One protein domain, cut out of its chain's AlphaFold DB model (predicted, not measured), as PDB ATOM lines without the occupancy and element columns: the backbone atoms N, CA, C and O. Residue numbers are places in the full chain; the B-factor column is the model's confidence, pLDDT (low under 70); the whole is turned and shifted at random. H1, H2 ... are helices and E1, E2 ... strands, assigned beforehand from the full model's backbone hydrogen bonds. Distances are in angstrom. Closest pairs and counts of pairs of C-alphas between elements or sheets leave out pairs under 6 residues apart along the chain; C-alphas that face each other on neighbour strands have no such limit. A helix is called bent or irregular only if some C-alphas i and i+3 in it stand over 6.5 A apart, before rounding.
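This is residues 4 to 134 of the 206 residues of an uncharacterized protein of archaeon (UniProt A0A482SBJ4). A small parallel sheet of E1, E2 and E5 has H2 packed over one face and the short H5 beside its strands on the opposite face, while H1 packs on H2. H4 packs on H2 too and joins this part to a second one, where the hairpin of E3 and E4 packs on H4 and on the long, kinked H3. The printed part has 131 residues with five named helices and five named strands, in the order H1 E1 H2 E2 E3 E4 H3 H4 E5 H5. The class is mixed; the sheet E1 E2 E5 is parallel and the pair E3 E4 antiparallel. The whole is compact, with a radius of gyration of the C-alphas of 14.3 A, and rounded, spanning 39 by 34 by 27 A.

E2, residues 61 to 65, is the inner strand between the edge strands E1, residues 29 to 32, and E5, residues 117 to 119. N 63 and O 30 are 2.8 A apart, and N 64 and O 117 are 2.8 A apart, both within hydrogen-bond range. H2, residues 40 to 50, lies over E1 and E2 at a height over the sheet of 9.4 A and runs along the strands, at 20 degrees to E1 on the local plane; its closest C-alphas to E1 are those of Ala 42 and Leu 30, 5.7 A. E1, H2 and E2 form a strand-helix-strand unit, two parallel neighbour strands with a helix between, whose crossover is right-handed. H5, residues 125 to 132, is on the opposite face, over none of the strands; with H2 this gives three layers, helices on both faces of a sheet. Its closest C-alphas to E2 are those of Arg 128 and Phe 65, 5.6 A. H1, residues 4 to 20, touches H2 with residues 9 to 13 alone, the closest C-alphas being those of Leu 10 and Ile 41, 5.9 A. H4, residues 104 to 113, touches H2 at a steep tilt of 50 degrees, the same way, with the C-alphas of Ala 111 and Leu 47 closest at 6.5 A; it only grazes the sheet, with residues 108 to 112. E3, residues 70 to 73, and E4, residues 76 to 79, form a hairpin, with N 71 and O 78 at 2.9 A. The closest C-alphas of E4 and H4 are those of Ser 76 and Ala 106, 5.6 A. H3, residues 81 to 101, touches H4 with residues 91 to 95 alone, about perpendicular at 76 degrees, the C-alphas of Thr 95 and Ser 104 being closest at 5.7 A. In H1, H2 and H4 every O i to N i+4 pair is within hydrogen-bond range; in H3 it is 15 of 17 and in H5 3 of 4.

E2 is 13.4 A long, E1 9.9 A and E5 7.0 A. H2 measures 15.6 A, H4 14.1 A, H5 10.9 A, E3 9.8 A and E4 9.9 A. H1 begins with C-alpha 4 at (-34.028, -31.446, 32.661) and is 22.5 A long. H3, the longest helix, is 28.1 A; it has a kink of 51 degrees near residue 95 and is irregular, with C-alphas 97 and 100 at 9.3 A. H5 ends with C-alpha 132 at (-18.012, -44.853, 47.449).

The C-alphas of Asn 54 and Ser 82 are the two farthest apart, at 40.7 A. The printed part has no cut and no long link. The mean pLDDT of the printed part is 93.8; residues 53 to 55 and residue 74 are under 70.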
ATOM      1  N   ALA A   4     -32.988 -30.451  32.903       92.69
ATOM      2  CA  ALA A   4     -34.028 -31.446  32.661       92.69
ATOM      3  C   ALA A   4     -33.497 -32.863  32.912       92.69
ATOM      4  O   ALA A   4     -34.151 -33.658  33.584       92.69
ATOM      5  N   ILE A   5     -32.287 -33.160  32.435       94.56
ATOM      6  CA  ILE A   5     -31.608 -34.428  32.712       94.56
ATOM      7  C   ILE A   5     -31.343 -34.585  34.205       94.56
ATOM      8  O   ILE A   5     -31.626 -35.652  34.742       94.56
ATOM      9  N   PHE A   6     -30.838 -33.552  34.880       95.56
ATOM     10  CA  PHE A   6     -30.547 -33.635  36.310       95.56
ATOM     11  C   PHE A   6     -31.801 -33.976  37.133       95.56
ATOM     12  O   PHE A   6     -31.787 -34.910  37.933       95.56
ATOM     13  N   ASN A   7     -32.928 -33.321  36.847       94.31
ATOM     14  CA  ASN A   7     -34.207 -33.627  37.495       94.31
ATOM     15  C   ASN A   7     -34.697 -35.053  37.190       94.31
ATOM     16  O   ASN A   7     -35.284 -35.715  38.047       94.31
ATOM     17  N   LEU A   8     -34.447 -35.558  35.978       96.44
ATOM     18  CA  LEU A   8     -34.733 -36.953  35.642       96.44
ATOM     19  C   LEU A   8     -33.820 -37.922  36.403       96.44
ATOM     20  O   LEU A   8     -34.282 -38.993  36.788       96.44
ATOM     21  N   MET A   9     -32.560 -37.559  36.656       97.38
ATOM     22  CA  MET A   9     -31.649 -38.356  37.479       97.38
ATOM     23  C   MET A   9     -32.113 -38.413  38.937       97.38
ATOM     24  O   MET A   9     -32.082 -39.494  39.521       97.38
ATOM     25  N   LEU A  10     -32.603 -37.308  39.511       97.00
ATOM     26  CA  LEU A  10     -33.198 -37.296  40.856       97.00
ATOM     27  C   LEU A  10     -34.363 -38.287  40.951       97.00
ATOM     28  O   LEU A  10     -34.290 -39.266  41.694       97.00
ATOM     29  N   ARG A  11     -35.373 -38.119  40.089       96.50
ATOM     30  CA  ARG A  11     -36.554 -39.001  40.044       96.50
ATOM     31  C   ARG A  11     -36.179 -40.458  39.804       96.50
ATOM     32  O   ARG A  11     -36.727 -41.360  40.433       96.50
ATOM     33  N   LYS A  12     -35.245 -40.711  38.882       97.81
ATOM     34  CA  LYS A  12     -34.797 -42.072  38.584       97.81
ATOM     35  C   LYS A  12     -34.093 -42.698  39.783       97.81
ATOM     36  O   LYS A  12     -34.292 -43.884  40.029       97.81
ATOM     37  N   THR A  13     -33.306 -41.924  40.524       98.44
ATOM     38  CA  THR A  13     -32.620 -42.390  41.734       98.44
ATOM     39  C   THR A  13     -33.627 -42.789  42.802       98.44
ATOM     40  O   THR A  13     -33.568 -43.920  43.276       98.44
ATOM     41  N   GLU A  14     -34.618 -41.945  43.097       96.75
ATOM     42  CA  GLU A  14     -35.675 -42.285  44.059       96.75
ATOM     43  C   GLU A  14     -36.463 -43.529  43.642       96.75
ATOM     44  O   GLU A  14     -36.697 -44.422  44.456       96.75
ATOM     45  N   GLN A  15     -36.813 -43.646  42.357       97.19
ATOM     46  CA  GLN A  15     -37.468 -44.843  41.822       97.19
ATOM     47  C   GLN A  15     -36.596 -46.092  41.961       97.19
ATOM     48  O   GLN A  15     -37.111 -47.177  42.220       97.19
ATOM     49  N   LEU A  16     -35.283 -45.986  41.752       98.12
ATOM     50  CA  LEU A  16     -34.380 -47.121  41.916       98.12
ATOM     51  C   LEU A  16     -34.289 -47.539  43.387       98.12
ATOM     52  O   LEU A  16     -34.399 -48.730  43.660       98.12
ATOM     53  N   ILE A  17     -34.173 -46.587  44.313       97.81
ATOM     54  CA  ILE A  17     -34.143 -46.849  45.760       97.81
ATOM     55  C   ILE A  17     -35.433 -47.559  46.203       97.81
ATOM     56  O   ILE A  17     -35.389 -48.663  46.746       97.81
ATOM     57  N   THR A  18     -36.587 -46.971  45.896       95.50
ATOM     58  CA  THR A  18     -37.892 -47.441  46.388       95.50
ATOM     59  C   THR A  18     -38.421 -48.651  45.617       95.50
ATOM     60  O   THR A  18     -38.804 -49.661  46.205       95.50
ATOM     61  N   ASN A  19     -38.413 -48.605  44.284       96.81
ATOM     62  CA  ASN A  19     -39.097 -49.612  43.472       96.81
ATOM     63  C   ASN A  19     -38.195 -50.775  43.079       96.81
ATOM     64  O   ASN A  19     -38.696 -51.898  42.989       96.81
ATOM     65  N   LYS A  20     -36.904 -50.531  42.820       96.75
ATOM     66  CA  LYS A  20     -35.970 -51.588  42.407       96.75
ATOM     67  C   LYS A  20     -35.265 -52.225  43.598       96.75
ATOM     68  O   LYS A  20     -35.274 -53.445  43.701       96.75
ATOM     69  N   PHE A  21     -34.665 -51.420  44.468       97.62
ATOM     70  CA  PHE A  21     -33.938 -51.916  45.636       97.62
ATOM     71  C   PHE A  21     -34.855 -52.221  46.820       97.62
ATOM     72  O   PHE A  21     -34.424 -52.920  47.730       97.62
ATOM     73  N   LYS A  22     -36.121 -51.776  46.770       97.50
ATOM     74  CA  LYS A  22     -37.130 -52.021  47.813       97.50
ATOM     75  C   LYS A  22     -36.694 -51.490  49.182       97.50
ATOM     76  O   LYS A  22     -37.011 -52.086  50.207       97.50
ATOM     77  N   LEU A  23     -35.973 -50.369  49.185       96.31
ATOM     78  CA  LEU A  23     -35.482 -49.722  50.397       96.31
ATOM     79  C   LEU A  23     -36.432 -48.603  50.828       96.31
ATOM     80  O   LEU A  23     -36.964 -47.863  49.998       96.31
ATOM     81  N   THR A  24     -36.609 -48.457  52.138       94.88
ATOM     82  CA  THR A  24     -37.280 -47.309  52.758       94.88
ATOM     83  C   THR A  24     -36.247 -46.231  53.072       94.88
ATOM     84  O   THR A  24     -35.167 -46.561  53.558       94.88
ATOM     85  N   LYS A  25     -36.558 -44.948  52.830       95.56
ATOM     86  CA  LYS A  25     -35.597 -43.842  53.023       95.56
ATOM     87  C   LYS A  25     -34.978 -43.835  54.427       95.56
ATOM     88  O   LYS A  25     -33.762 -43.727  54.547       95.56
ATOM     89  N   SER A  26     -35.780 -44.101  55.457       94.88
ATOM     90  CA  SER A  26     -35.345 -44.181  56.859       94.88
ATOM     91  C   SER A  26     -34.305 -45.269  57.165       94.88
ATOM     92  O   SER A  26     -33.721 -45.256  58.241       94.88
ATOM     93  N   ASN A  27     -34.056 -46.189  56.227       95.62
ATOM     94  CA  ASN A  27     -33.025 -47.227  56.308       95.62
ATOM     95  C   ASN A  27     -31.901 -47.021  55.273       95.62
ATOM     96  O   ASN A  27     -31.105 -47.926  55.037       95.62
ATOM     97  N   VAL A  28     -31.852 -45.866  54.605       98.06
ATOM     98  CA  VAL A  28     -30.889 -45.567  53.541       98.06
ATOM     99  C   VAL A  28     -29.984 -44.424  53.971       98.06
ATOM    100  O   VAL A  28     -30.440 -43.299  54.163       98.06
ATOM    101  N   ILE A  29     -28.686 -44.711  54.039       98.56
ATOM    102  CA  ILE A  29     -27.635 -43.693  54.091       98.56
ATOM    103  C   ILE A  29     -27.217 -43.401  52.651       98.56
ATOM    104  O   ILE A  29     -26.791 -44.295  51.915       98.56
ATOM    105  N   LEU A  30     -27.353 -42.149  52.227       98.81
ATOM    106  CA  LEU A  30     -26.884 -41.702  50.920       98.81
ATOM    107  C   LEU A  30     -25.360 -41.546  50.961       98.81
ATOM    108  O   LEU A  30     -24.832 -40.883  51.846       98.81
ATOM    109  N   VAL A  31     -24.650 -42.134  49.997       98.69
ATOM    110  CA  VAL A  31     -23.180 -42.083  49.920       98.69
ATOM    111  C   VAL A  31     -22.753 -41.501  48.577       98.69
ATOM    112  O   VAL A  31     -23.222 -41.958  47.533       98.69
ATOM    113  N   SER A  32     -21.863 -40.506  48.580       98.56
ATOM    114  CA  SER A  32     -21.421 -39.823  47.355       98.56
ATOM    115  C   SER A  32     -20.006 -39.242  47.459       98.56
ATOM    116  O   SER A  32     -19.463 -39.087  48.549       98.56
ATOM    117  N   GLY A  33     -19.407 -38.909  46.312       98.06
ATOM    118  CA  GLY A  33     -18.126 -38.200  46.216       98.06
ATOM    119  C   GLY A  33     -18.228 -36.677  46.398       98.06
ATOM    120  O   GLY A  33     -17.211 -35.984  46.352       98.06
ATOM    121  N   GLY A  34     -19.449 -36.149  46.554       97.19
ATOM    122  CA  GLY A  34     -19.712 -34.726  46.800       97.19
ATOM    123  C   GLY A  34     -19.321 -33.786  45.655       97.19
ATOM    124  O   GLY A  34     -19.187 -32.591  45.881       97.19
ATOM    125  N   SER A  35     -19.107 -34.307  44.442       97.25
ATOM    126  CA  SER A  35     -18.911 -33.497  43.238       97.25
ATOM    127  C   SER A  35     -20.248 -32.994  42.669       97.25
ATOM    128  O   SER A  35     -21.329 -33.423  43.064       97.25
ATOM    129  N   ALA A  36     -20.190 -32.112  41.671       96.50
ATOM    130  CA  ALA A  36     -21.365 -31.692  40.913       96.50
ATOM    131  C   ALA A  36     -22.031 -32.841  40.117       96.50
ATOM    132  O   ALA A  36     -21.465 -33.922  39.930       96.50
ATOM    133  N   TRP A  37     -23.213 -32.570  39.552       96.12
ATOM    134  CA  TRP A  37     -23.978 -33.492  38.698       96.12
ATOM    135  C   TRP A  37     -24.371 -34.797  39.405       96.12
ATOM    136  O   TRP A  37     -25.154 -34.755  40.342       96.12
ATOM    137  N   ALA A  38     -23.898 -35.960  38.943       97.31
ATOM    138  CA  ALA A  38     -24.354 -37.260  39.441       97.31
ATOM    139  C   ALA A  38     -24.126 -37.429  40.948       97.31
ATOM    140  O   ALA A  38     -25.012 -37.913  41.645       97.31
ATOM    141  N   ASP A  39     -22.983 -36.967  41.449       98.00
ATOM    142  CA  ASP A  39     -22.661 -37.016  42.873       98.00
ATOM    143  C   ASP A  39     -23.595 -36.104  43.696       98.00
ATOM    144  O   ASP A  39     -24.019 -36.476  44.794       98.00
ATOM    145  N   HIS A  40     -23.986 -34.952  43.136       97.75
ATOM    146  CA  HIS A  40     -24.849 -33.953  43.786       97.75
ATOM    147  C   HIS A  40     -26.299 -34.425  43.969       97.75
ATOM    148  O   HIS A  40     -27.054 -33.827  44.728       97.75
ATOM    149  N   ILE A  41     -26.703 -35.525  43.322       98.38
ATOM    150  CA  ILE A  41     -28.016 -36.155  43.544       98.38
ATOM    151  C   ILE A  41     -28.195 -36.521  45.018       98.38
ATOM    152  O   ILE A  41     -29.251 -36.252  45.579       98.38
ATOM    153  N   ALA A  42     -27.177 -37.114  45.649       98.62
ATOM    154  CA  ALA A  42     -27.250 -37.515  47.054       98.62
ATOM    155  C   ALA A  42     -27.498 -36.306  47.971       98.62
ATOM    156  O   ALA A  42     -28.326 -36.368  48.874       98.62
ATOM    157  N   VAL A  43     -26.834 -35.187  47.679       98.06
ATOM    158  CA  VAL A  43     -26.989 -33.921  48.407       98.06
ATOM    159  C   VAL A  43     -28.407 -33.381  48.237       98.06
ATOM    160  O   VAL A  43     -29.072 -33.057  49.214       98.06
ATOM    161  N   ARG A  44     -28.916 -33.344  47.001       96.69
ATOM    162  CA  ARG A  44     -30.276 -32.872  46.718       96.69
ATOM    163  C   ARG A  44     -31.352 -33.723  47.378       96.69
ATOM    164  O   ARG A  44     -32.230 -33.163  48.019       96.69
ATOM    165  N   LEU A  45     -31.264 -35.049  47.269       97.06
ATOM    166  CA  LEU A  45     -32.228 -35.959  47.893       97.06
ATOM    167  C   LEU A  45     -32.231 -35.832  49.421       97.06
ATOM    168  O   LEU A  45     -33.298 -35.874  50.032       97.06
ATOM    169  N   TRP A  46     -31.059 -35.636  50.031       97.19
ATOM    170  CA  TRP A  46     -30.939 -35.349  51.459       97.19
ATOM    171  C   TRP A  46     -31.686 -34.066  51.842       97.19
ATOM    172  O   TRP A  46     -32.599 -34.112  52.669       97.19
ATOM    173  N   LEU A  47     -31.359 -32.944  51.191       95.38
ATOM    174  CA  LEU A  47     -31.972 -31.639  51.461       95.38
ATOM    175  C   LEU A  47     -33.485 -31.634  51.203       95.38
ATOM    176  O   LEU A  47     -34.251 -31.070  51.985       95.38
ATOM    177  N   GLU A  48     -33.924 -32.278  50.121       93.44
ATOM    178  CA  GLU A  48     -35.343 -32.391  49.775       93.44
ATOM    179  C   GLU A  48     -36.096 -33.214  50.814       93.44
ATOM    180  O   GLU A  48     -37.166 -32.790  51.238       93.44
ATOM    181  N   SER A  49     -35.522 -34.320  51.300       93.06
ATOM    182  CA  SER A  49     -36.157 -35.117  52.355       93.06
ATOM    183  C   SER A  49     -36.358 -34.313  53.644       93.06
ATOM    184  O   SER A  49     -37.452 -34.313  54.196       93.06
ATOM    185  N   MET A  50     -35.366 -33.505  54.032       89.31
ATOM    186  CA  MET A  50     -35.421 -32.661  55.233       89.31
ATOM    187  C   MET A  50     -36.380 -31.472  55.120       89.31
ATOM    188  O   MET A  50     -36.735 -30.866  56.129       89.31
ATOM    189  N   SER A  51     -36.800 -31.113  53.907       84.69
ATOM    190  CA  SER A  51     -37.716 -29.988  53.689       84.69
ATOM    191  C   SER A  51     -39.171 -30.333  54.033       84.69
ATOM    192  O   SER A  51     -40.002 -29.433  54.161       84.69
ATOM    193  N   TYR A  52     -39.503 -31.618  54.188       76.31
ATOM    194  CA  TYR A  52     -40.848 -32.065  54.541       76.31
ATOM    195  C   TYR A  52     -40.995 -32.210  56.061       76.31
ATOM    196  O   TYR A  52     -40.208 -32.879  56.717       76.31
ATOM    197  N   CYS A  53     -42.065 -31.650  56.636       60.16
ATOM    198  CA  CYS A  53     -42.324 -31.663  58.086       60.16
ATOM    199  C   CYS A  53     -42.655 -33.052  58.681       60.16
ATOM    200  O   CYS A  53     -43.136 -33.133  59.811       60.16
ATOM    201  N   ASN A  54     -42.461 -34.143  57.937       68.31
ATOM    202  CA  ASN A  54     -42.739 -35.500  58.389       68.31
ATOM    203  C   ASN A  54     -41.441 -36.318  58.425       68.31
ATOM    204  O   ASN A  54     -40.994 -36.827  57.402       68.31
ATOM    205  N   ASN A  55     -40.903 -36.515  59.632       66.56
ATOM    206  CA  ASN A  55     -39.654 -37.247  59.881       66.56
ATOM    207  C   ASN A  55     -39.641 -38.693  59.348       66.56
ATOM    208  O   ASN A  55     -38.580 -39.309  59.290       66.56
ATOM    209  N   THR A  56     -40.793 -39.261  58.976       71.06
ATOM    210  CA  THR A  56     -40.872 -40.630  58.439       71.06
ATOM    211  C   THR A  56     -40.430 -40.761  56.977       71.06
ATOM    212  O   THR A  56     -40.199 -41.888  56.539       71.06
ATOM    213  N   ASP A  57     -40.254 -39.655  56.241       85.50
ATOM    214  CA  ASP A  57     -39.774 -39.661  54.844       85.50
ATOM    215  C   ASP A  57     -38.316 -39.175  54.688       85.50
ATOM    216  O   ASP A  57     -37.850 -38.903  53.578       85.50
ATOM    217  N   ASN A  58     -37.568 -39.098  55.792       93.94
ATOM    218  CA  ASN A  58     -36.165 -38.688  55.779       93.94
ATOM    219  C   ASN A  58     -35.237 -39.857  55.439       93.94
ATOM    220  O   ASN A  58     -35.492 -41.007  55.808       93.94
ATOM    221  N   TYR A  59     -34.131 -39.555  54.758       96.62
ATOM    222  CA  TYR A  59     -33.021 -40.500  54.653       96.62
ATOM    223  C   TYR A  59     -32.359 -40.703  56.023       96.62
ATOM    224  O   TYR A  59     -32.346 -39.794  56.850       96.62
ATOM    225  N   ALA A  60     -31.796 -41.888  56.266       96.75
ATOM    226  CA  ALA A  60     -31.119 -42.207  57.526       96.75
ATOM    227  C   ALA A  60     -29.840 -41.380  57.741       96.75
ATOM    228  O   ALA A  60     -29.421 -41.167  58.875       96.75
ATOM    229  N   GLY A  61     -29.213 -40.928  56.652       97.94
ATOM    230  CA  GLY A  61     -28.014 -40.101  56.691       97.94
ATOM    231  C   GLY A  61     -27.518 -39.715  55.299       97.94
ATOM    232  O   GLY A  61     -27.980 -40.247  54.284       97.94
ATOM    233  N   LEU A  62     -26.532 -38.822  55.269       98.81
ATOM    234  CA  LEU A  62     -25.731 -38.492  54.094       98.81
ATOM    235  C   LEU A  62     -24.253 -38.558  54.484       98.81
ATOM    236  O   LEU A  62     -23.849 -37.894  55.431       98.81
ATOM    237  N   HIS A  63     -23.460 -39.322  53.734       98.81
ATOM    238  CA  HIS A  63     -22.015 -39.434  53.904       98.81
ATOM    239  C   HIS A  63     -21.298 -39.041  52.604       98.81
ATOM    240  O   HIS A  63     -21.520 -39.627  51.539       98.81
ATOM    241  N   LEU A  64     -20.417 -38.047  52.690       98.75
ATOM    242  CA  LEU A  64     -19.680 -37.492  51.559       98.75
ATOM    243  C   LEU A  64     -18.183 -37.787  51.682       98.75
ATOM    244  O   LEU A  64     -17.510 -37.317  52.596       98.75
ATOM    245  N   PHE A  65     -17.639 -38.514  50.711       98.56
ATOM    246  CA  PHE A  65     -16.200 -38.736  50.588       98.56
ATOM    247  C   PHE A  65     -15.602 -37.679  49.666       98.56
ATOM    248  O   PHE A  65     -15.729 -37.774  48.445       98.56
ATOM    249  N   LEU A  66     -14.945 -36.668  50.230       98.06
ATOM    250  CA  LEU A  66     -14.444 -35.531  49.465       98.06
ATOM    251  C   LEU A  66     -12.981 -35.703  49.020       98.06
ATOM    252  O   LEU A  66     -12.166 -36.314  49.709       98.06
ATOM    253  N   PRO A  67     -12.601 -35.104  47.874       98.00
ATOM    254  CA  PRO A  67     -11.229 -35.086  47.370       98.00
ATOM    255  C   PRO A  67     -10.099 -34.614  48.242       98.00
ATOM    256  O   PRO A  67      -8.941 -34.822  47.874       98.00
ATOM    257  N   CYS A  68     -10.449 -33.719  49.144       97.62
ATOM    258  CA  CYS A  68      -9.589 -32.667  49.623       97.62
ATOM    259  C   CYS A  68     -10.323 -31.989  50.765       97.62
ATOM    260  O   CYS A  68     -11.553 -31.956  50.799       97.62
ATOM    261  N   SER A  69      -9.551 -31.364  51.639       97.12
ATOM    262  CA  SER A  69     -10.081 -30.424  52.615       97.12
ATOM    263  C   SER A  69     -10.796 -29.250  51.941       97.12
ATOM    264  O   SER A  69     -10.499 -28.893  50.794       97.12
ATOM    265  N   PHE A  70     -11.658 -28.589  52.695       95.75
ATOM    266  CA  PHE A  70     -12.353 -27.379  52.291       95.75
ATOM    267  C   PHE A  70     -12.327 -26.358  53.425       95.75
ATOM    268  O   PHE A  70     -12.110 -26.711  54.583       95.75
ATOM    269  N   ASP A  71     -12.566 -25.107  53.063       92.88
ATOM    270  CA  ASP A  71     -12.913 -24.042  53.992       92.88
ATOM    271  C   ASP A  71     -14.411 -23.799  53.952       92.88
ATOM    272  O   ASP A  71     -15.008 -23.792  52.875       92.88
ATOM    273  N   SER A  72     -15.002 -23.555  55.115       86.69
ATOM    274  CA  SER A  72     -16.351 -23.014  55.235       86.69
ATOM    275  C   SER A  72     -16.267 -21.545  55.641       86.69
ATOM    276  O   SER A  72     -15.665 -21.232  56.669       86.69
ATOM    277  N   SER A  73     -16.884 -20.651  54.873       78.56
ATOM    278  CA  SER A  73     -17.040 -19.235  55.240       78.56
ATOM    279  C   SER A  73     -18.467 -18.783  54.961       78.56
ATOM    280  O   SER A  73     -18.884 -18.956  53.816       78.56
ATOM    281  N   ASP A  74     -19.146 -18.230  55.977       64.38
ATOM    282  CA  ASP A  74     -20.469 -17.560  56.099       64.38
ATOM    283  C   ASP A  74     -21.687 -18.027  55.267       64.38
ATOM    284  O   ASP A  74     -22.821 -17.753  55.651       64.38
ATOM    285  N   SER A  75     -21.505 -18.746  54.164       73.00
ATOM    286  CA  SER A  75     -22.547 -19.323  53.306       73.00
ATOM    287  C   SER A  75     -22.003 -20.214  52.175       73.00
ATOM    288  O   SER A  75     -22.774 -20.664  51.328       73.00
ATOM    289  N   SER A  76     -20.690 -20.462  52.103       78.81
ATOM    290  CA  SER A  76     -20.076 -21.196  50.989       78.81
ATOM    291  C   SER A  76     -18.970 -22.145  51.439       78.81
ATOM    292  O   SER A  76     -18.327 -21.949  52.477       78.81
ATOM    293  N   LEU A  77     -18.754 -23.181  50.626       89.25
ATOM    294  CA  LEU A  77     -17.620 -24.089  50.746       89.25
ATOM    295  C   LEU A  77     -16.608 -23.799  49.645       89.25
ATOM    296  O   LEU A  77     -16.956 -23.753  48.464       89.25
ATOM    297  N   LYS A  78     -15.337 -23.687  50.026       93.75
ATOM    298  CA  LYS A  78     -14.225 -23.565  49.088       93.75
ATOM    299  C   LYS A  78     -13.287 -24.752  49.224       93.75
ATOM    300  O   LYS A  78     -12.573 -24.892  50.214       93.75
ATOM    301  N   PHE A  79     -13.262 -25.605  48.206       95.88
ATOM    302  CA  PHE A  79     -12.407 -26.790  48.186       95.88
ATOM    303  C   PHE A  79     -10.945 -26.406  47.896       95.88
ATOM    304  O   PHE A  79     -10.685 -25.536  47.060       95.88
ATOM    305  N   ARG A  80      -9.982 -27.049  48.572       95.75
ATOM    306  CA  ARG A  80      -8.547 -26.704  48.514       95.75
ATOM    307  C   ARG A  80      -7.728 -27.626  47.601       95.75
ATOM    308  O   ARG A  80      -8.055 -28.794  47.401       95.75
ATOM    309  N   GLY A  81      -6.597 -27.109  47.116       96.25
ATOM    310  CA  GLY A  81      -5.646 -27.847  46.277       96.25
ATOM    311  C   GLY A  81      -6.172 -28.139  44.868       96.25
ATOM    312  O   GLY A  81      -7.290 -27.769  44.522       96.25
ATOM    313  N   SER A  82      -5.389 -28.846  44.053       96.69
ATOM    314  CA  SER A  82      -5.716 -29.113  42.638       96.69
ATOM    315  C   SER A  82      -7.041 -29.863  42.441       96.69
ATOM    316  O   SER A  82      -7.824 -29.578  41.529       96.69
ATOM    317  N   ALA A  83      -7.336 -30.818  43.326       97.31
ATOM    318  CA  ALA A  83      -8.605 -31.532  43.291       97.31
ATOM    319  C   ALA A  83      -9.776 -30.629  43.723       97.31
ATOM    320  O   ALA A  83     -10.873 -30.751  43.178       97.31
ATOM    321  N   GLY A  84      -9.521 -29.695  44.644       97.31
ATOM    322  CA  GLY A  84     -10.482 -28.685  45.061       97.31
ATOM    323  C   GLY A  84     -10.757 -27.635  43.989       97.31
ATOM    324  O   GLY A  84     -11.912 -27.312  43.756       97.31
ATOM    325  N   GLU A  85      -9.748 -27.175  43.248       97.44
ATOM    326  CA  GLU A  85      -9.931 -26.310  42.071       97.44
ATOM    327  C   GLU A  85     -10.860 -26.959  41.041       97.44
ATOM    328  O   GLU A  85     -11.772 -26.318  40.518       97.44
ATOM    329  N   THR A  86     -10.678 -28.264  40.809       97.62
ATOM    330  CA  THR A  86     -11.564 -29.041  39.938       97.62
ATOM    331  C   THR A  86     -12.989 -29.086  40.487       97.62
ATOM    332  O   THR A  86     -13.919 -28.826  39.727       97.62
ATOM    333  N   LEU A  87     -13.182 -29.367  41.783       97.00
ATOM    334  CA  LEU A  87     -14.516 -29.329  42.393       97.00
ATOM    335  C   LEU A  87     -15.162 -27.948  42.291       97.00
ATOM    336  O   LEU A  87     -16.291 -27.847  41.822       97.00
ATOM    337  N   ASN A  88     -14.452 -26.890  42.686       97.00
ATOM    338  CA  ASN A  88     -14.952 -25.516  42.657       97.00
ATOM    339  C   ASN A  88     -15.452 -25.154  41.253       97.00
ATOM    340  O   ASN A  88     -16.561 -24.643  41.111       97.00
ATOM    341  N   ARG A  89     -14.670 -25.480  40.212       97.44
ATOM    342  CA  ARG A  89     -15.062 -25.262  38.814       97.44
ATOM    343  C   ARG A  89     -16.299 -26.078  38.433       97.44
ATOM    344  O   ARG A  89     -17.222 -25.522  37.848       97.44
ATOM    345  N   LEU A  90     -16.339 -27.369  38.767       96.69
ATOM    346  CA  LEU A  90     -17.482 -28.234  38.449       96.69
ATOM    347  C   LEU A  90     -18.777 -27.747  39.114       96.69
ATOM    348  O   LEU A  90     -19.827 -27.747  38.473       96.69
ATOM    349  N   HIS A  91     -18.705 -27.311  40.372       96.12
ATOM    350  CA  HIS A  91     -19.836 -26.721  41.085       96.12
ATOM    351  C   HIS A  91     -20.261 -25.380  40.482       96.12
ATOM    352  O   HIS A  91     -21.453 -25.156  40.299       96.12
ATOM    353  N   ALA A  92     -19.313 -24.518  40.101       94.50
ATOM    354  CA  ALA A  92     -19.625 -23.261  39.425       94.50
ATOM    355  C   ALA A  92     -20.339 -23.494  38.079       94.50
ATOM    356  O   ALA A  92     -21.378 -22.886  37.823       94.50
ATOM    357  N   GLU A  93     -19.839 -24.417  37.249       95.38
ATOM    358  CA  GLU A  93     -20.470 -24.805  35.977       95.38
ATOM    359  C   GLU A  93     -21.880 -25.375  36.190       95.38
ATOM    360  O   GLU A  93     -22.814 -25.041  35.458       95.38
ATOM    361  N   PHE A  94     -22.048 -26.224  37.207       95.44
ATOM    362  CA  PHE A  94     -23.352 -26.764  37.578       95.44
ATOM    363  C   PHE A  94     -24.314 -25.653  37.994       95.44
ATOM    364  O   PHE A  94     -25.378 -25.533  37.392       95.44
ATOM    365  N   THR A  95     -23.937 -24.810  38.959       93.88
ATOM    366  CA  THR A  95     -24.766 -23.697  39.447       93.88
ATOM    367  C   THR A  95     -25.148 -22.762  38.296       93.88
ATOM    368  O   THR A  95     -26.311 -22.390  38.150       93.88
ATOM    369  N   GLN A  96     -24.216 -22.463  37.387       94.06
ATOM    370  CA  GLN A  96     -24.494 -21.651  36.201       94.06
ATOM    371  C   GLN A  96     -25.570 -22.274  35.295       94.06
ATOM    372  O   GLN A  96     -26.449 -21.564  34.800       94.06
ATOM    373  N   ILE A  97     -25.521 -23.590  35.064       93.50
ATOM    374  CA  ILE A  97     -26.507 -24.290  34.226       93.50
ATOM    375  C   ILE A  97     -27.857 -24.427  34.935       93.50
ATOM    376  O   ILE A  97     -28.905 -24.316  34.291       93.50
ATOM    377  N   MET A  98     -27.841 -24.655  36.245       90.12
ATOM    378  CA  MET A  98     -29.049 -24.788  37.054       90.12
ATOM    379  C   MET A  98     -29.752 -23.449  37.311       90.12
ATOM    380  O   MET A  98     -30.958 -23.444  37.567       90.12
ATOM    381  N   LYS A  99     -29.042 -22.324  37.143       81.94
ATOM    382  CA  LYS A  99     -29.534 -20.952  37.350       81.94
ATOM    383  C   LYS A  99     -30.016 -20.741  38.797       81.94
ATOM    384  O   LYS A  99     -29.546 -21.411  39.708       81.94
ATOM    385  N   THR A 100     -30.943 -19.808  39.020       73.81
ATOM    386  CA  THR A 100     -31.415 -19.341  40.342       73.81
ATOM    387  C   THR A 100     -32.116 -20.394  41.211       73.81
ATOM    388  O   THR A 100     -32.604 -20.052  42.279       73.81
ATOM    389  N   GLU A 101     -32.225 -21.645  40.764       77.94
ATOM    390  CA  GLU A 101     -32.907 -22.707  41.514       77.94
ATOM    391  C   GLU A 101     -31.968 -23.534  42.385       77.94
ATOM    392  O   GLU A 101     -32.373 -23.961  43.462       77.94
ATOM    393  N   PHE A 102     -30.732 -23.761  41.936       82.94
ATOM    394  CA  PHE A 102     -29.775 -24.577  42.675       82.94
ATOM    395  C   PHE A 102     -28.406 -23.924  42.667       82.94
ATOM    396  O   PHE A 102     -27.766 -23.803  41.620       82.94
ATOM    397  N   ASP A 103     -27.937 -23.580  43.859       90.75
ATOM    398  CA  ASP A 103     -26.534 -23.305  44.098       90.75
ATOM    399  C   ASP A 103     -25.914 -24.542  44.741       90.75
ATOM    400  O   ASP A 103     -26.176 -24.868  45.895       90.75
ATOM    401  N   SER A 104     -25.091 -25.255  43.973       93.25
ATOM    402  CA  SER A 104     -24.502 -26.500  44.456       93.25
ATOM    403  C   SER A 104     -23.490 -26.315  45.586       93.25
ATOM    404  O   SER A 104     -23.315 -27.241  46.372       93.25
ATOM    405  N   GLN A 105     -22.842 -25.151  45.715       92.38
ATOM    406  CA  GLN A 105     -21.967 -24.889  46.863       92.38
ATOM    407  C   GLN A 105     -22.789 -24.564  48.107       92.38
ATOM    408  O   GLN A 105     -22.474 -25.070  49.185       92.38
ATOM    409  N   ALA A 106     -23.862 -23.782  47.951       92.50
ATOM    410  CA  ALA A 106     -24.797 -23.516  49.040       92.50
ATOM    411  C   ALA A 106     -25.494 -24.805  49.505       92.50
ATOM    412  O   ALA A 106     -25.594 -25.045  50.701       92.50
ATOM    413  N   ASP A 107     -25.897 -25.681  48.581       94.69
ATOM    414  CA  ASP A 107     -26.467 -26.994  48.897       94.69
ATOM    415  C   ASP A 107     -25.498 -27.843  49.724       94.69
ATOM    416  O   ASP A 107     -25.893 -28.435  50.729       94.69
ATOM    417  N   MET A 108     -24.225 -27.898  49.321       95.94
ATOM    418  CA  MET A 108     -23.206 -28.616  50.083       95.94
ATOM    419  C   MET A 108     -23.067 -28.022  51.485       95.94
ATOM    420  O   MET A 108     -23.128 -28.765  52.458       95.94
ATOM    421  N   PHE A 109     -22.948 -26.695  51.602       94.94
ATOM    422  CA  PHE A 109     -22.885 -26.006  52.892       94.94
ATOM    423  C   PHE A 109     -24.098 -26.334  53.781       94.94
ATOM    424  O   PHE A 109     -23.928 -26.736  54.932       94.94
ATOM    425  N   CYS A 110     -25.313 -26.246  53.233       94.50
ATOM    426  CA  CYS A 110     -26.554 -26.590  53.925       94.50
ATOM    427  C   CYS A 110     -26.582 -28.056  54.362       94.50
ATOM    428  O   CYS A 110     -26.988 -28.349  55.482       94.50
ATOM    429  N   ALA A 111     -26.131 -28.983  53.516       96.12
ATOM    430  CA  ALA A 111     -26.087 -30.398  53.864       96.12
ATOM    431  C   ALA A 111     -25.159 -30.651  55.059       96.12
ATOM    432  O   ALA A 111     -25.544 -31.386  55.968       96.12
ATOM    433  N   LEU A 112     -23.991 -29.997  55.102       95.38
ATOM    434  CA  LEU A 112     -23.083 -30.070  56.254       95.38
ATOM    435  C   LEU A 112     -23.723 -29.488  57.515       95.38
ATOM    436  O   LEU A 112     -23.673 -30.108  58.573       95.38
ATOM    437  N   ALA A 113     -24.370 -28.325  57.397       94.12
ATOM    438  CA  ALA A 113     -25.073 -27.690  58.511       94.12
ATOM    439  C   ALA A 113     -26.225 -28.557  59.057       94.12
ATOM    440  O   ALA A 113     -26.525 -28.501  60.247       94.12
ATOM    441  N   LEU A 114     -26.838 -29.384  58.205       94.88
ATOM    442  CA  LEU A 114     -27.893 -30.339  58.557       94.88
ATOM    443  C   LEU A 114     -27.361 -31.714  59.005       94.88
ATOM    444  O   LEU A 114     -28.140 -32.655  59.134       94.88
ATOM    445  N   GLY A 115     -26.056 -31.840  59.258       96.50
ATOM    446  CA  GLY A 115     -25.467 -33.038  59.857       96.50
ATOM    447  C   GLY A 115     -25.021 -34.111  58.865       96.50
ATOM    448  O   GLY A 115     -24.868 -35.262  59.265       96.50
ATOM    449  N   ALA A 116     -24.803 -33.770  57.592       97.75
ATOM    450  CA  ALA A 116     -24.121 -34.682  56.678       97.75
ATOM    451  C   ALA A 116     -22.699 -34.990  57.176       97.75
ATOM    452  O   ALA A 116     -21.934 -34.087  57.524       97.75
ATOM    453  N   GLU A 117     -22.332 -36.269  57.171       98.50
ATOM    454  CA  GLU A 117     -20.985 -36.727  57.492       98.50
ATOM    455  C   GLU A 117     -20.045 -36.486  56.313       98.50
ATOM    456  O   GLU A 117     -20.415 -36.665  55.147       98.50
ATOM    457  N   VAL A 118     -18.804 -36.107  56.609       98.19
ATOM    458  CA  VAL A 118     -17.783 -35.855  55.592       98.19
ATOM    459  C   VAL A 118     -16.469 -36.502  55.977       98.19
ATOM    460  O   VAL A 118     -15.976 -36.306  57.085       98.19
ATOM    461  N   ASP A 119     -15.854 -37.174  55.010       98.19
ATOM    462  CA  ASP A 119     -14.502 -37.698  55.126       98.19
ATOM    463  C   ASP A 119     -13.614 -37.169  53.989       98.19
ATOM    464  O   ASP A 119     -13.865 -37.391  52.801       98.19
ATOM    465  N   CYS A 120     -12.551 -36.459  54.372       97.81
ATOM    466  CA  CYS A 120     -11.554 -35.874  53.472       97.81
ATOM    467  C   CYS A 120     -10.212 -36.636  53.481       97.81
ATOM    468  O   CYS A 120      -9.247 -36.174  52.869       97.81
ATOM    469  N   ASN A 121     -10.114 -37.785  54.160       97.94
ATOM    470  CA  ASN A 121      -8.862 -38.527  54.363       97.94
ATOM    471  C   ASN A 121      -8.397 -39.317  53.124       97.94
ATOM    472  O   ASN A 121      -7.385 -40.015  53.171       97.94
ATOM    473  N   PHE A 122      -9.105 -39.196  51.997       96.44
ATOM    474  CA  PHE A 122      -8.832 -39.928  50.756       96.44
ATOM    475  C   PHE A 122      -8.509 -38.968  49.600       96.44
ATOM    476  O   PHE A 122      -9.337 -38.762  48.704       96.44
ATOM    477  N   PRO A 123      -7.304 -38.369  49.586       95.38
ATOM    478  CA  PRO A 123      -6.973 -37.318  48.637       95.38
ATOM    479  C   PRO A 123      -7.022 -37.814  47.184       95.38
ATOM    480  O   PRO A 123      -6.466 -38.862  46.851       95.38
ATOM    481  N   GLY A 124      -7.646 -37.030  46.296       97.31
ATOM    482  CA  GLY A 124      -7.693 -37.304  44.847       97.31
ATOM    483  C   GLY A 124      -8.850 -38.207  44.376       97.31
ATOM    484  O   GLY A 124      -9.392 -38.991  45.151       97.31
ATOM    485  N   PHE A 125      -9.289 -38.031  43.113       97.56
ATOM    486  CA  PHE A 125     -10.587 -38.529  42.581       97.56
ATOM    487  C   PHE A 125     -10.740 -40.038  42.613       97.56
ATOM    488  O   PHE A 125     -11.814 -40.541  42.912       97.56
ATOM    489  N   LEU A 126      -9.660 -40.769  42.390       96.81
ATOM    490  CA  LEU A 126      -9.715 -42.223  42.392       96.81
ATOM    491  C   LEU A 126      -9.757 -42.790  43.815       96.81
ATOM    492  O   LEU A 126     -10.511 -43.723  44.069       96.81
ATOM    493  N   ASN A 127      -9.019 -42.197  44.756       97.50
ATOM    494  CA  ASN A 127      -8.912 -42.715  46.121       97.50
ATOM    495  C   ASN A 127     -10.228 -42.606  46.891       97.50
ATOM    496  O   ASN A 127     -10.685 -43.604  47.446       97.50
ATOM    497  N   ARG A 128     -10.891 -41.440  46.884       97.38
ATOM    498  CA  ARG A 128     -12.207 -41.322  47.543       97.38
ATOM    499  C   ARG A 128     -13.287 -42.165  46.854       97.38
ATOM    500  O   ARG A 128     -14.165 -42.701  47.522       97.38
ATOM    501  N   ASN A 129     -13.184 -42.379  45.539       98.00
ATOM    502  CA  ASN A 129     -14.109 -43.240  44.801       98.00
ATOM    503  C   ASN A 129     -14.048 -44.698  45.275       98.00
ATOM    504  O   ASN A 129     -15.065 -45.385  45.235       98.00
ATOM    505  N   LEU A 130     -12.898 -45.171  45.769       98.12
ATOM    506  CA  LEU A 130     -12.805 -46.498  46.386       98.12
ATOM    507  C   LEU A 130     -13.657 -46.616  47.654       98.12
ATOM    508  O   LEU A 130     -14.085 -47.720  47.972       98.12
ATOM    509  N   GLN A 131     -13.932 -45.515  48.363       98.25
ATOM    510  CA  GLN A 131     -14.841 -45.533  49.513       98.25
ATOM    511  C   GLN A 131     -16.299 -45.588  49.068       98.25
ATOM    512  O   GLN A 131     -17.046 -46.435  49.543       98.25
ATOM    513  N   VAL A 132     -16.676 -44.784  48.069       98.06
ATOM    514  CA  VAL A 132     -18.012 -44.853  47.449       98.06
ATOM    515  C   VAL A 132     -18.289 -46.253  46.879       98.06
ATOM    516  O   VAL A 132     -19.407 -46.752  46.949       98.06
ATOM    517  N   ALA A 133     -17.268 -46.934  46.352       98.06
ATOM    518  CA  ALA A 133     -17.390 -48.293  45.824       98.06
ATOM    519  C   ALA A 133     -17.710 -49.364  46.892       98.06
ATOM    520  O   ALA A 133     -18.107 -50.476  46.540       98.06
ATOM    521  N   LYS A 134     -17.559 -49.054  48.186       98.25
ATOM    522  CA  LYS A 134     -17.903 -49.971  49.285       98.25
ATOM    523  C   LYS A 134     -19.401 -50.011  49.590       98.25
ATOM    524  O   LYS A 134     -19.820 -50.875  50.354       98.25
TER     525      LYS A 134